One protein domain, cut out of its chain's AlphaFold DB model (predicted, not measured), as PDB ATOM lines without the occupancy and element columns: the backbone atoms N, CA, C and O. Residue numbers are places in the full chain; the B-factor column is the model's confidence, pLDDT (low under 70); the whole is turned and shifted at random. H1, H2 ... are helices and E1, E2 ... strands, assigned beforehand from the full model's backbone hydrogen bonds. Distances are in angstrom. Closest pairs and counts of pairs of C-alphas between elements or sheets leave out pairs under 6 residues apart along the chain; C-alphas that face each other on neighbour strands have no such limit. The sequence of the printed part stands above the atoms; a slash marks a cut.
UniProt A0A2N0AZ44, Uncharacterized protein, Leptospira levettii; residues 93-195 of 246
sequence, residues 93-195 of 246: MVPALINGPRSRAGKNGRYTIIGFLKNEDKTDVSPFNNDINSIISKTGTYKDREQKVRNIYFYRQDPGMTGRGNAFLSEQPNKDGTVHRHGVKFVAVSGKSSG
ATOM      1  N   MET A  93     203.316 116.468 232.143       86.12
ATOM      2  CA  MET A  93     201.875 116.232 232.077       86.12
ATOM      3  C   MET A  93     201.233 116.005 233.447       86.12
ATOM      4  O   MET A  93     200.018 116.173 233.566       86.12
ATOM      5  N   VAL A  94     202.002 115.640 234.482       88.38
ATOM      6  CA  VAL A  94     201.459 115.271 235.803       88.38
ATOM      7  C   VAL A  94     200.504 116.329 236.357       88.38
ATOM      8  O   VAL A  94     199.372 115.956 236.680       88.38
ATOM      9  N   PRO A  95     200.858 117.634 236.414       86.38
ATOM     10  CA  PRO A  95     199.970 118.644 236.986       86.38
ATOM     11  C   PRO A  95     198.627 118.728 236.260       86.38
ATOM     12  O   PRO A  95     197.590 118.929 236.889       86.38
ATOM     13  N   ALA A  96     198.616 118.552 234.942       81.25
ATOM     14  CA  ALA A  96     197.386 118.596 234.168       81.25
ATOM     15  C   ALA A  96     196.551 117.321 234.330       81.25
ATOM     16  O   ALA A  96     195.328 117.400 234.455       81.25
ATOM     17  N   LEU A  97     197.197 116.155 234.400       83.19
ATOM     18  CA  LEU A  97     196.518 114.878 234.600       83.19
ATOM     19  C   LEU A  97     195.815 114.821 235.960       83.19
ATOM     20  O   LEU A  97     194.660 114.399 236.017       83.19
ATOM     21  N   ILE A  98     196.457 115.280 237.041       88.00
ATOM     22  CA  ILE A  98     195.892 115.208 238.404       88.00
ATOM     23  C   ILE A  98     194.909 116.343 238.732       88.00
ATOM     24  O   ILE A  98     194.074 116.188 239.624       88.00
ATOM     25  N   ASN A  99     194.964 117.463 238.003       83.06
ATOM     26  CA  ASN A  99     193.982 118.552 238.107       83.06
ATOM     27  C   ASN A  99     192.855 118.436 237.068       83.06
ATOM     28  O   ASN A  99     191.909 119.225 237.069       83.06
ATOM     29  N   GLY A 100     192.944 117.452 236.172       75.69
ATOM     30  CA  GLY A 100     191.948 117.189 235.145       75.69
ATOM     31  C   GLY A 100     190.632 116.641 235.711       75.69
ATOM     32  O   GLY A 100     190.559 116.189 236.855       75.69
ATOM     33  N   PRO A 101     189.568 116.585 234.900       73.94
ATOM     34  CA  PRO A 101     188.227 116.207 235.351       73.94
ATOM     35  C   PRO A 101     188.124 114.712 235.703       73.94
ATOM     36  O   PRO A 101     187.267 114.301 236.485       73.94
ATOM     37  N   ARG A 102     189.028 113.895 235.147       77.56
ATOM     38  CA  ARG A 102     189.132 112.448 235.393       77.56
ATOM     39  C   ARG A 102     189.899 112.098 236.664       77.56
ATOM     40  O   ARG A 102     189.877 110.935 237.063       77.56
ATOM     41  N   SER A 103     190.539 113.083 237.289       86.00
ATOM     42  CA  SER A 103     191.242 112.865 238.543       86.00
ATOM     43  C   SER A 103     190.277 112.509 239.671       86.00
ATOM     44  O   SER A 103     189.103 112.909 239.696       86.00
ATOM     45  N   ARG A 104     190.799 111.710 240.592       86.12
ATOM     46  CA  ARG A 104     190.131 111.159 241.765       86.12
ATOM     47  C   ARG A 104     190.906 111.586 243.005       86.12
ATOM     48  O   ARG A 104     192.120 111.771 242.934       86.12
ATOM     49  N   ALA A 105     190.213 111.726 244.128       86.94
ATOM     50  CA  ALA A 105     190.848 111.883 245.428       86.94
ATOM     51  C   ALA A 105     191.142 110.496 246.017       86.94
ATOM     52  O   ALA A 105     190.258 109.642 246.058       86.94
ATOM     53  N   GLY A 106     192.383 110.262 246.436       84.88
ATOM     54  CA  GLY A 106     192.790 109.068 247.173       84.88
ATOM     55  C   GLY A 106     193.518 109.440 248.463       84.88
ATOM     56  O   GLY A 106     193.802 110.612 248.706       84.88
ATOM     57  N   LYS A 107     193.875 108.430 249.267       84.12
ATOM     58  CA  LYS A 107     194.588 108.607 250.549       84.12
ATOM     59  C   LYS A 107     195.883 109.426 250.411       84.12
ATOM     60  O   LYS A 107     196.232 110.176 251.309       84.12
ATOM     61  N   ASN A 108     196.555 109.314 249.264       84.69
ATOM     62  CA  ASN A 108     197.838 109.962 248.975       84.69
ATOM     63  C   ASN A 108     197.702 111.203 248.069       84.69
ATOM     64  O   ASN A 108     198.652 111.574 247.380       84.69
ATOM     65  N   GLY A 109     196.519 111.822 248.029       88.06
ATOM     66  CA  GLY A 109     196.228 112.986 247.195       88.06
ATOM     67  C   GLY A 109     195.529 112.640 245.879       88.06
ATOM     68  O   GLY A 109     194.953 111.560 245.708       88.06
ATOM     69  N   ARG A 110     195.529 113.598 244.945       90.62
ATOM     70  CA  ARG A 110     194.853 113.440 243.651       90.62
ATOM     71  C   ARG A 110     195.631 112.504 242.734       90.62
ATOM     72  O   ARG A 110     196.855 112.590 242.634       90.62
ATOM     73  N   TYR A 111     194.905 111.656 242.017       90.88
ATOM     74  CA  TYR A 111     195.477 110.751 241.028       90.88
ATOM     75  C   TYR A 111     194.540 110.553 239.835       90.88
ATOM     76  O   TYR A 111     193.329 110.744 239.940       90.88
ATOM     77  N   THR A 112     195.098 110.140 238.702       88.94
ATOM     78  CA  THR A 112     194.356 109.816 237.481       88.94
ATOM     79  C   THR A 112     194.770 108.439 236.991       88.94
ATOM     80  O   THR A 112     195.954 108.128 236.936       88.94
ATOM     81  N   ILE A 113     193.787 107.610 236.642       87.75
ATOM     82  CA  ILE A 113     194.025 106.286 236.060       87.75
ATOM     83  C   ILE A 113     194.036 106.420 234.542       87.75
ATOM     84  O   ILE A 113     193.115 106.996 233.951       87.75
ATOM     85  N   ILE A 114     195.075 105.873 233.929       86.12
ATOM     86  CA  ILE A 114     195.340 105.918 232.500       86.12
ATOM     87  C   ILE A 114     195.352 104.491 231.963       86.12
ATOM     88  O   ILE A 114     196.071 103.653 232.491       86.12
ATOM     89  N   GLY A 115     194.536 104.219 230.942       88.19
ATOM     90  CA  GLY A 115     194.527 102.943 230.230       88.19
ATOM     91  C   GLY A 115     195.379 103.011 228.968       88.19
ATOM     92  O   GLY A 115     195.226 103.942 228.171       88.19
ATOM     93  N   PHE A 116     196.241 102.018 228.782       89.44
ATOM     94  CA  PHE A 116     197.036 101.804 227.580       89.44
ATOM     95  C   PHE A 116     196.615 100.502 226.909       89.44
ATOM     96  O   PHE A 116     196.475  99.484 227.574       89.44
ATOM     97  N   LEU A 117     196.433 100.534 225.591       91.12
ATOM     98  CA  LEU A 117     196.128  99.343 224.787       91.12
ATOM     99  C   LEU A 117     197.392  98.656 224.255       91.12
ATOM    100  O   LEU A 117     197.316  97.576 223.684       91.12
ATOM    101  N   LYS A 118     198.548  99.299 224.430       91.88
ATOM    102  CA  LYS A 118     199.851  98.830 223.969       91.88
ATOM    103  C   LYS A 118     200.861  98.852 225.111       91.88
ATOM    104  O   LYS A 118     200.765  99.700 226.002       91.88
ATOM    105  N   ASN A 119     201.813  97.934 225.051       89.81
ATOM    106  CA  ASN A 119     202.987  97.878 225.908       89.81
ATOM    107  C   ASN A 119     204.026  98.939 225.494       89.81
ATOM    108  O   ASN A 119     203.869  99.636 224.488       89.81
ATOM    109  N   GLU A 120     205.087  99.077 226.290       86.81
ATOM    110  CA  GLU A 120     206.171 100.043 226.046       86.81
ATOM    111  C   GLU A 120     206.922  99.758 224.735       86.81
ATOM    112  O   GLU A 120     207.299 100.684 224.019       86.81
ATOM    113  N   ASP A 121     207.035  98.482 224.366       90.50
ATOM    114  CA  ASP A 121     207.582  97.993 223.095       90.50
ATOM    115  C   ASP A 121     206.602  98.110 221.907       90.50
ATOM    116  O   ASP A 121     206.913  97.687 220.794       90.50
ATOM    117  N   LYS A 122     205.430  98.728 222.119       89.38
ATOM    118  CA  LYS A 122     204.335  98.937 221.150       89.38
ATOM    119  C   LYS A 122     203.540  97.683 220.765       89.38
ATOM    120  O   LYS A 122     202.616  97.811 219.944       89.38
ATOM    121  N   THR A 123     203.831  96.526 221.359       93.06
ATOM    122  CA  THR A 123     202.991  95.328 221.212       93.06
ATOM    123  C   THR A 123     201.624  95.555 221.852       93.06
ATOM    124  O   THR A 123     201.469  96.408 222.728       93.06
ATOM    125  N   ASP A 124     200.603  94.833 221.399       93.81
ATOM    126  CA  ASP A 124     199.266  94.967 221.972       93.81
ATOM    127  C   ASP A 124     199.197  94.325 223.355       93.81
ATOM    128  O   ASP A 124     199.772  93.256 223.590       93.81
ATOM    129  N   VAL A 125     198.452  94.960 224.259       93.38
ATOM    130  CA  VAL A 125     198.137  94.345 225.545       93.38
ATOM    131  C   VAL A 125     197.215  93.167 225.274       93.38
ATOM    132  O   VAL A 125     196.109  93.336 224.758       93.38
ATOM    133  N   SER A 126     197.674  91.961 225.585       91.25
ATOM    134  CA  SER A 126     196.942  90.732 225.287       91.25
ATOM    135  C   SER A 126     197.416  89.587 226.181       91.25
ATOM    136  O   SER A 126     198.505  89.687 226.742       91.25
ATOM    137  N   PRO A 127     196.659  88.481 226.281       90.25
ATOM    138  CA  PRO A 127     197.103  87.297 227.018       90.25
ATOM    139  C   PRO A 127     198.397  86.673 226.475       90.25
ATOM    140  O   PRO A 127     199.055  85.934 227.190       90.25
ATOM    141  N   PHE A 128     198.771  86.969 225.224       91.12
ATOM    142  CA  PHE A 128     200.017  86.486 224.621       91.12
ATOM    143  C   PHE A 128     201.238  87.297 225.060       91.12
ATOM    144  O   PHE A 128     202.332  86.753 225.156       91.12
ATOM    145  N   ASN A 129     201.050  88.592 225.324       92.31
ATOM    146  CA  ASN A 129     202.138  89.522 225.641       92.31
ATOM    147  C   ASN A 129     202.160  89.923 227.124       92.31
ATOM    148  O   ASN A 129     203.047  90.659 227.554       92.31
ATOM    149  N   ASN A 130     201.150  89.526 227.905       93.31
ATOM    150  CA  ASN A 130     200.960  89.986 229.273       93.31
ATOM    151  C   ASN A 130     200.256  88.951 230.147       93.31
ATOM    152  O   ASN A 130     199.253  88.356 229.756       93.31
ATOM    153  N   ASP A 131     200.680  88.911 231.406       93.44
ATOM    154  CA  ASP A 131     199.942  88.271 232.486       93.44
ATOM    155  C   ASP A 131     198.673  89.066 232.811       93.44
ATOM    156  O   ASP A 131     198.716  90.155 233.397       93.44
ATOM    157  N   ILE A 132     197.522  88.528 232.412       95.12
ATOM    158  CA  ILE A 132     196.230  89.173 232.646       95.12
ATOM    159  C   ILE A 132     195.814  88.982 234.102       95.12
ATOM    160  O   ILE A 132     195.655  87.860 234.578       95.12
ATOM    161  N   ASN A 133     195.568  90.098 234.790       94.62
ATOM    162  CA  ASN A 133     195.021  90.116 236.138       94.62
ATOM    163  C   ASN A 133     193.589  89.569 236.139       94.62
ATOM    164  O   ASN A 133     193.296  88.567 236.786       94.62
ATOM    165  N   SER A 134     192.690  90.257 235.436       94.50
ATOM    166  CA  SER A 134     191.274  89.913 235.409       94.50
ATOM    167  C   SER A 134     190.586  90.470 234.165       94.50
ATOM    168  O   SER A 134     191.095  91.364 233.477       94.50
ATOM    169  N   ILE A 135     189.376  89.989 233.910       93.75
ATOM    170  CA  ILE A 135     188.414  90.662 233.044       93.75
ATOM    171  C   ILE A 135     187.782  91.822 233.812       93.75
ATOM    172  O   ILE A 135     187.533  91.720 235.017       93.75
ATOM    173  N   ILE A 136     187.538  92.924 233.108       93.75
ATOM    174  CA  ILE A 136     186.819  94.096 233.593       93.75
ATOM    175  C   ILE A 136     185.640  94.402 232.664       93.75
ATOM    176  O   ILE A 136     185.814  94.628 231.466       93.75
ATOM    177  N   SER A 137     184.438  94.468 233.229       90.88
ATOM    178  CA  SER A 137     183.205  94.710 232.467       90.88
ATOM    179  C   SER A 137     182.458  95.878 233.099       90.88
ATOM    180  O   SER A 137     182.219  95.899 234.309       90.88
ATOM    181  N   LYS A 138     182.120  96.905 232.310       88.88
ATOM    182  CA  LYS A 138     181.349  98.045 232.826       88.88
ATOM    183  C   LYS A 138     179.908  97.597 233.075       88.88
ATOM    184  O   LYS A 138     179.220  97.234 232.131       88.88
ATOM    185  N   THR A 139     179.443  97.702 234.315       88.88
ATOM    186  CA  THR A 139     178.086  97.286 234.715       88.88
ATOM    187  C   THR A 139     177.140  98.452 234.969       88.88
ATOM    188  O   THR A 139     175.930  98.270 235.004       88.88
ATOM    189  N   GLY A 140     177.661  99.671 235.119       88.81
ATOM    190  CA  GLY A 140     176.817 100.837 235.355       88.81
ATOM    191  C   GLY A 140     177.597 102.128 235.545       88.81
ATOM    192  O   GLY A 140     178.791 102.223 235.233       88.81
ATOM    193  N   THR A 141     176.909 103.141 236.061       92.38
ATOM    194  CA  THR A 141     177.494 104.434 236.432       92.38
ATOM    195  C   THR A 141     176.863 104.986 237.704       92.38
ATOM    196  O   THR A 141     175.679 104.776 237.928       92.38
ATOM    197  N   TYR A 142     177.624 105.744 238.491       90.06
ATOM    198  CA  TYR A 142     177.141 106.467 239.675       90.06
ATOM    199  C   TYR A 142     177.712 107.888 239.714       90.06
ATOM    200  O   TYR A 142     178.699 108.175 239.035       90.06
ATOM    201  N   LYS A 143     177.116 108.792 240.499       90.00
ATOM    202  CA  LYS A 143     177.715 110.101 240.806       90.00
ATOM    203  C   LYS A 143     178.511 110.008 242.104       90.00
ATOM    204  O   LYS A 143     177.986 109.527 243.104       90.00
ATOM    205  N   ASP A 144     179.768 110.441 242.086       83.56
ATOM    206  CA  ASP A 144     180.583 110.505 243.301       83.56
ATOM    207  C   ASP A 144     180.213 111.708 244.191       83.56
ATOM    208  O   ASP A 144     179.338 112.510 243.860       83.56
ATOM    209  N   ARG A 145     180.903 111.850 245.331       82.56
ATOM    210  CA  ARG A 145     180.711 112.970 246.272       82.56
ATOM    211  C   ARG A 145     180.953 114.348 245.636       82.56
ATOM    212  O   ARG A 145     180.405 115.333 246.110       82.56
ATOM    213  N   GLU A 146     181.738 114.419 244.559       81.94
ATOM    214  CA  GLU A 146     181.989 115.639 243.779       81.94
ATOM    215  C   GLU A 146     180.972 115.812 242.626       81.94
ATOM    216  O   GLU A 146     181.209 116.603 241.712       81.94
ATOM    217  N   GLN A 147     179.858 115.062 242.627       84.25
ATOM    218  CA  GLN A 147     178.825 115.037 241.578       84.25
ATOM    219  C   GLN A 147     179.335 114.618 240.188       84.25
ATOM    220  O   GLN A 147     178.672 114.848 239.170       84.25
ATOM    221  N   LYS A 148     180.498 113.960 240.107       79.00
ATOM    222  CA  LYS A 148     181.069 113.490 238.839       79.00
ATOM    223  C   LYS A 148     180.566 112.093 238.517       79.00
ATOM    224  O   LYS A 148     180.582 111.206 239.364       79.00
ATOM    225  N   VAL A 149     180.182 111.876 237.258       83.81
ATOM    226  CA  VAL A 149     179.788 110.550 236.763       83.81
ATOM    227  C   VAL A 149     181.007 109.627 236.736       83.81
ATOM    228  O   VAL A 149     182.031 109.928 236.114       83.81
ATOM    229  N   ARG A 150     180.889 108.487 237.412       82.62
ATOM    230  CA  ARG A 150     181.881 107.418 237.516       82.62
ATOM    231  C   ARG A 150     181.295 106.124 236.977       82.62
ATOM    232  O   ARG A 150     180.100 105.890 237.087       82.62
ATOM    233  N   ASN A 151     182.146 105.279 236.406       87.31
ATOM    234  CA  ASN A 151     181.754 103.950 235.951       87.31
ATOM    235  C   ASN A 151     181.846 102.949 237.110       87.31
ATOM    236  O   ASN A 151     182.792 103.005 237.900       87.31
ATOM    237  N   ILE A 152     180.882 102.035 237.167       88.12
ATOM    238  CA  ILE A 152     180.912 100.828 237.996       88.12
ATOM    239  C   ILE A 152     181.442  99.700 237.117       88.12
ATOM    240  O   ILE A 152     181.043  99.578 235.955       88.12
ATOM    241  N   TYR A 153     182.352  98.908 237.670       89.06
ATOM    242  CA  TYR A 153     182.963  97.786 236.980       89.06
ATOM    243  C   TYR A 153     182.814  96.520 237.808       89.06
ATOM    244  O   TYR A 153     182.995  96.551 239.025       89.06
ATOM    245  N   PHE A 154     182.511  95.428 237.121       91.19
ATOM    246  CA  PHE A 154     182.634  94.077 237.638       91.19
ATOM    247  C   PHE A 154     183.986  93.501 237.221       91.19
ATOM    248  O   PHE A 154     184.462  93.775 236.116       91.19
ATOM    249  N   TYR A 155     184.589  92.721 238.114       92.31
ATOM    250  CA  TYR A 155     185.874  92.071 237.897       92.31
ATOM    251  C   TYR A 155     185.685  90.563 238.021       92.31
ATOM    252  O   TYR A 155     185.122  90.096 239.010       92.31
ATOM    253  N   ARG A 156     186.165  89.815 237.023       93.00
ATOM    254  CA  ARG A 156     186.114  88.347 236.993       93.00
ATOM    255  C   ARG A 156     187.486  87.788 236.661       93.00
ATOM    256  O   ARG A 156     188.156  88.311 235.775       93.00
ATOM    257  N   GLN A 157     187.893  86.741 237.362       93.69
ATOM    258  CA  GLN A 157     189.107  85.989 237.060       93.69
ATOM    259  C   GLN A 157     188.692  84.676 236.398       93.69
ATOM    260  O   GLN A 157     187.963  83.892 237.001       93.69
ATOM    261  N   ASP A 158     189.131  84.470 235.159       90.44
ATOM    262  CA  ASP A 158     188.942  83.215 234.428       90.44
ATOM    263  C   ASP A 158     190.208  82.340 234.589       90.44
ATOM    264  O   ASP A 158     191.274  82.865 234.941       90.44
ATOM    265  N   PRO A 159     190.139  81.015 234.344       90.81
ATOM    266  CA  PRO A 159     191.314  80.143 234.401       90.81
ATOM    267  C   PRO A 159     192.478  80.670 233.549       90.81
ATOM    268  O   PRO A 159     192.283  81.094 232.410       90.81
ATOM    269  N   GLY A 160     193.693  80.648 234.106       86.00
ATOM    270  CA  GLY A 160     194.897  81.197 233.468       86.00
ATOM    271  C   GLY A 160     195.154  82.682 233.745       86.00
ATOM    272  O   GLY A 160     196.179  83.206 233.318       86.00
ATOM    273  N   MET A 161     194.269  83.368 234.477       92.50
ATOM    274  CA  MET A 161     194.516  84.731 234.953       92.50
ATOM    275  C   MET A 161     195.235  84.733 236.299       92.50
ATOM    276  O   MET A 161     195.019  83.872 237.150       92.50
ATOM    277  N   THR A 162     196.081  85.734 236.510       90.50
ATOM    278  CA  THR A 162     196.943  85.808 237.698       90.50
ATOM    279  C   THR A 162     196.240  86.392 238.917       90.50
ATOM    280  O   THR A 162     196.734  86.267 240.039       90.50
ATOM    281  N   GLY A 163     195.133  87.113 238.711       89.19
ATOM    282  CA  GLY A 163     194.464  87.890 239.749       89.19
ATOM    283  C   GLY A 163     195.306  89.024 240.343       89.19
ATOM    284  O   GLY A 163     194.935  89.611 241.364       89.19
ATOM    285  N   ARG A 164     196.462  89.320 239.738       86.00
ATOM    286  CA  ARG A 164     197.451  90.294 240.210       86.00
ATOM    287  C   ARG A 164     198.018  91.084 239.029       86.00
ATOM    288  O   ARG A 164     197.965  90.656 237.887       86.00
ATOM    289  N   GLY A 165     198.574  92.262 239.298       86.94
ATOM    290  CA  GLY A 165     199.146  93.127 238.259       86.94
ATOM    291  C   GLY A 165     198.140  94.110 237.662       86.94
ATOM    292  O   GLY A 165     197.086  94.380 238.242       86.94
ATOM    293  N   ASN A 166     198.495  94.716 236.528       89.44
ATOM    294  CA  ASN A 166     197.770  95.864 235.982       89.44
ATOM    295  C   ASN A 166     197.300  95.724 234.529       89.44
ATOM    296  O   ASN A 166     196.781  96.702 233.990       89.44
ATOM    297  N   ALA A 167     197.468  94.555 233.909       94.00
ATOM    298  CA  ALA A 167     196.879  94.228 232.614       94.00
ATOM    299  C   ALA A 167     195.523  93.538 232.812       94.00
ATOM    300  O   ALA A 167     195.387  92.653 233.652       94.00
ATOM    301  N   PHE A 168     194.519  93.949 232.050       94.81
ATOM    302  CA  PHE A 168     193.142  93.473 232.145       94.81
ATOM    303  C   PHE A 168     192.584  93.218 230.752       94.81
ATOM    304  O   PHE A 168     193.005  93.855 229.788       94.81
ATOM    305  N   LEU A 169     191.582  92.351 230.652       94.44
ATOM    306  CA  LEU A 169     190.742  92.252 229.459       94.44
ATOM    307  C   LEU A 169     189.462  93.056 229.678       94.44
ATOM    308  O   LEU A 169     188.668  92.727 230.552       94.44
ATOM    309  N   SER A 170     189.244  94.109 228.897       92.44
ATOM    310  CA  SER A 170     187.995  94.866 228.941       92.44
ATOM    311  C   SER A 170     186.944  94.198 228.069       92.44
ATOM    312  O   SER A 170     187.150  94.056 226.866       92.44
ATOM    313  N   GLU A 171     185.795  93.871 228.653       92.19
ATOM    314  CA  GLU A 171     184.616  93.404 227.921       92.19
ATOM    315  C   GLU A 171     183.668  94.562 227.609       92.19
ATOM    316  O   GLU A 171     183.349  95.392 228.469       92.19
ATOM    317  N   GLN A 172     183.192  94.593 226.367       85.75
ATOM    318  CA  GLN A 172     182.104  95.454 225.927       85.75
ATOM    319  C   GLN A 172     181.079  94.616 225.158       85.75
ATOM    320  O   GLN A 172     181.432  94.037 224.128       85.75
ATOM    321  N   PRO A 173     179.830  94.522 225.643       83.50
ATOM    322  CA  PRO A 173     178.762  93.894 224.883       83.50
ATOM    323  C   PRO A 173     178.370  94.792 223.705       83.50
ATOM    324  O   PRO A 173     178.153  95.998 223.865       83.50
ATOM    325  N   ASN A 174     178.274  94.199 222.526       82.69
ATOM    326  CA  ASN A 174     177.741  94.814 221.324       82.69
ATOM    327  C   ASN A 174     176.210  94.708 221.305       82.69
ATOM    328  O   ASN A 174     175.598  93.917 222.025       82.69
ATOM    329  N   LYS A 175     175.573  95.517 220.450       81.44
ATOM    330  CA  LYS A 175     174.107  95.523 220.293       81.44
ATOM    331  C   LYS A 175     173.547  94.206 219.747       81.44
ATOM    332  O   LYS A 175     172.373  93.932 219.946       81.44
ATOM    333  N   ASP A 176     174.377  93.428 219.062       87.94
ATOM    334  CA  ASP A 176     174.047  92.124 218.482       87.94
ATOM    335  C   ASP A 176     174.197  90.960 219.482       87.94
ATOM    336  O   ASP A 176     174.014  89.805 219.112       87.94
ATOM    337  N   GLY A 177     174.538  91.247 220.744       80.62
ATOM    338  CA  GLY A 177     174.749  90.236 221.781       80.62
ATOM    339  C   GLY A 177     176.154  89.629 221.794       80.62
ATOM    340  O   GLY A 177     176.470  88.867 222.709       80.62
ATOM    341  N   THR A 178     177.027  89.984 220.845       89.88
ATOM    342  CA  THR A 178     178.437  89.573 220.890       89.88
ATOM    343  C   THR A 178     179.203  90.369 221.948       89.88
ATOM    344  O   THR A 178     178.844  91.494 222.291       89.88
ATOM    345  N   VAL A 179     180.283  89.801 222.489       86.00
ATOM    346  CA  VAL A 179     181.156  90.501 223.441       86.00
ATOM    347  C   VAL A 179     182.504  90.740 222.788       86.00
ATOM    348  O   VAL A 179     183.196  89.802 222.395       86.00
ATOM    349  N   HIS A 180     182.900  92.004 222.692       87.62
ATOM    350  CA  HIS A 180     184.250  92.367 222.290       87.62
ATOM    351  C   HIS A 180     185.157  92.474 223.507       87.62
ATOM    352  O   HIS A 180     184.838  93.144 224.492       87.62
ATOM    353  N   ARG A 181     186.312  91.812 223.411       90.44
ATOM    354  CA  ARG A 181     187.377  91.842 224.409       90.44
ATOM    355  C   ARG A 181     188.598  92.537 223.832       90.44
ATOM    356  O   ARG A 181     189.018  92.226 222.724       90.44
ATOM    357  N   HIS A 182     189.179  93.450 224.595       91.94
ATOM    358  CA  HIS A 182     190.475  94.041 224.267       91.94
ATOM    359  C   HIS A 182     191.323  94.178 225.524       91.94
ATOM    360  O   HIS A 182     190.802  94.466 226.604       91.94
ATOM    361  N   GLY A 183     192.629  93.960 225.397       93.94
ATOM    362  CA  GLY A 183     193.539  94.122 226.519       93.94
ATOM    363  C   GLY A 183     193.823  95.590 226.815       93.94
ATOM    364  O   GLY A 183     193.921  96.433 225.922       93.94
ATOM    365  N   VAL A 184     193.932  95.901 228.100       94.19
ATOM    366  CA  VAL A 184     194.239  97.237 228.598       94.19
ATOM    367  C   VAL A 184     195.121  97.147 229.836       94.19
ATOM    368  O   VAL A 184     194.839  96.397 230.766       94.19
ATOM    369  N   LYS A 185     196.192  97.939 229.874       93.44
ATOM    370  CA  LYS A 185     197.055  98.111 231.043       93.44
ATOM    371  C   LYS A 185     196.729  99.430 231.726       93.44
ATOM    372  O   LYS A 185     196.742 100.478 231.080       93.44
ATOM    373  N   PHE A 186     196.438  99.400 233.021       89.94
ATOM    374  CA  PHE A 186     196.160 100.612 233.787       89.94
ATOM    375  C   PHE A 186     197.391 101.098 234.550       89.94
ATOM    376  O   PHE A 186     198.086 100.331 235.214       89.94
ATOM    377  N   VAL A 187     197.633 102.405 234.499       89.38
ATOM    378  CA  VAL A 187     198.675 103.080 235.278       89.38
ATOM    379  C   VAL A 187     198.047 104.229 236.054       89.38
ATOM    380  O   VAL A 187     197.253 105.002 235.514       89.38
ATOM    381  N   ALA A 188     198.383 104.340 237.338       90.12
ATOM    382  CA  ALA A 188     197.961 105.453 238.176       90.12
ATOM    383  C   ALA A 188     199.026 106.556 238.164       90.12
ATOM    384  O   ALA A 188     200.177 106.325 238.527       90.12
ATOM    385  N   VAL A 189     198.624 107.767 237.783       90.00
ATOM    386  CA  VAL A 189     199.463 108.969 237.816       90.00
ATOM    387  C   VAL A 189     199.064 109.817 239.007       90.00
ATOM    388  O   VAL A 189     197.895 110.171 239.143       90.00
ATOM    389  N   SER A 190     200.026 110.158 239.855       92.44
ATOM    390  CA  SER A 190     199.839 111.007 241.036       92.44
ATOM    391  C   SER A 190     200.889 112.119 241.068       92.44
ATOM    392  O   SER A 190     201.801 112.129 240.247       92.44
ATOM    393  N   GLY A 191     200.805 113.033 242.038       88.88
ATOM    394  CA  GLY A 191     201.809 114.093 242.212       88.88
ATOM    395  C   GLY A 191     203.242 113.589 242.451       88.88
ATOM    396  O   GLY A 191     204.181 114.346 242.248       88.88
ATOM    397  N   LYS A 192     203.414 112.319 242.845       89.12
ATOM    398  CA  LYS A 192     204.727 111.675 243.030       89.12
ATOM    399  C   LYS A 192     205.255 110.988 241.766       89.12
ATOM    400  O   LYS A 192     206.381 110.506 241.765       89.12
ATOM    401  N   SER A 193     204.444 110.882 240.714       90.00
ATOM    402  CA  SER A 193     204.854 110.238 239.468       90.00
ATOM    403  C   SER A 193     205.864 111.116 238.722       90.00
ATOM    404  O   SER A 193     205.665 112.321 238.592       90.00
ATOM    405  N   SER A 194     206.924 110.510 238.194       88.69
ATOM    406  CA  SER A 194     207.923 111.154 237.332       88.69
ATOM    407  C   SER A 194     207.872 110.569 235.913       88.69
ATOM    408  O   SER A 194     207.127 109.625 235.653       88.69
ATOM    409  N   GLY A 195     208.594 111.167 234.961       85.44
ATOM    410  CA  GLY A 195     208.726 110.631 233.595       85.44
ATOM    411  C   GLY A 195     207.534 110.866 232.656       85.44
ATOM    412  O   GLY A 195     207.618 110.556 231.474       85.44
TER     413      GLY A 195
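Overview. This is residues 93 to 195 of the 246 residues of an uncharacterized protein of Leptospira levettii (UniProt A0A2N0AZ44). Picture one six-stranded sheet, strongly twisted and curled like part of a barrel, left wide open between its edge strands E1 and E4, with the short helix H1 lying across E2 near the E1 edge. The long strands E3 and E6 both bend as the sheet curls. The printed part has 103 residues, in the order H1 E1 E2 E3 E4 E5 E6; across the mixed sheet the order is E1, E2, E6, E5, E3, E4, and the class is mostly strand. It is only just compact, close to loose, with a radius of gyration of the C-alphas of 15.2 A, and spans 36 by 33 by 22 A.

Along the chain. Find C-alpha 94 at (201.459, 115.271, 235.803); from there H1 runs over residues 94 to 99, 8.5 A. Next come E1, residues 104 to 106, 6.4 A, and E2, residues 109 to 116, 22.6 A. Find C-alpha 132 at (196.230, 89.173, 232.646), where E3 begins; it covers residues 132 to 143, 29.1 A, and bends by 69 degrees at residue 140. E4 is residues 149 to 156, 23.1 A, and E5 is residues 167 to 173, 19.7 A. E6, residues 179 to 190, 32.9 A, bends by 53 degrees at residue 183 and ends at C-alpha 190, (199.839, 111.007, 241.036).

Arrangement. Start in the sheet at the hairpin E1 and E2, antiparallel, where N 104 and O 111 are 2.8 A apart. E2 and E6 are antiparallel, with N 114 and O 187 at 2.8 A. The pairing is staggered: E6 pairs with E5 over residues 179 to 185 and with E2 over 185 to 190. In the hairpin E5 and E6, antiparallel, look at N 170 and O 182, 2.8 A. E5 and E3 are parallel, with N 169 and O 134 at 3.0 A. The hairpin E3 and E4 is antiparallel, with N 137 and O 154 at 3.0 A. The edge strands E1 and E4 are apart. H1 is on the sheet at a height of 8.1 A, over E2, with 4 of its 6 C-alphas falling on E2 and 2 on E6; on the local plane it runs across the strands, at 69 degrees to E2. The closest C-alphas of H1 and E2, those of Ile 98 and Tyr 111, are 5.2 A apart. In H1 every O i to N i+4 pair is within hydrogen-bond range.

Size, cuts and confidence. Look to Asp 176 and Lys 192 for the two C-alphas farthest apart, 43.9 A. The printed part has no cut. The link from E2 to E3, residues 117 to 131, is long. The mean pLDDT of the printed part is 88.6, and no printed residue is under 70.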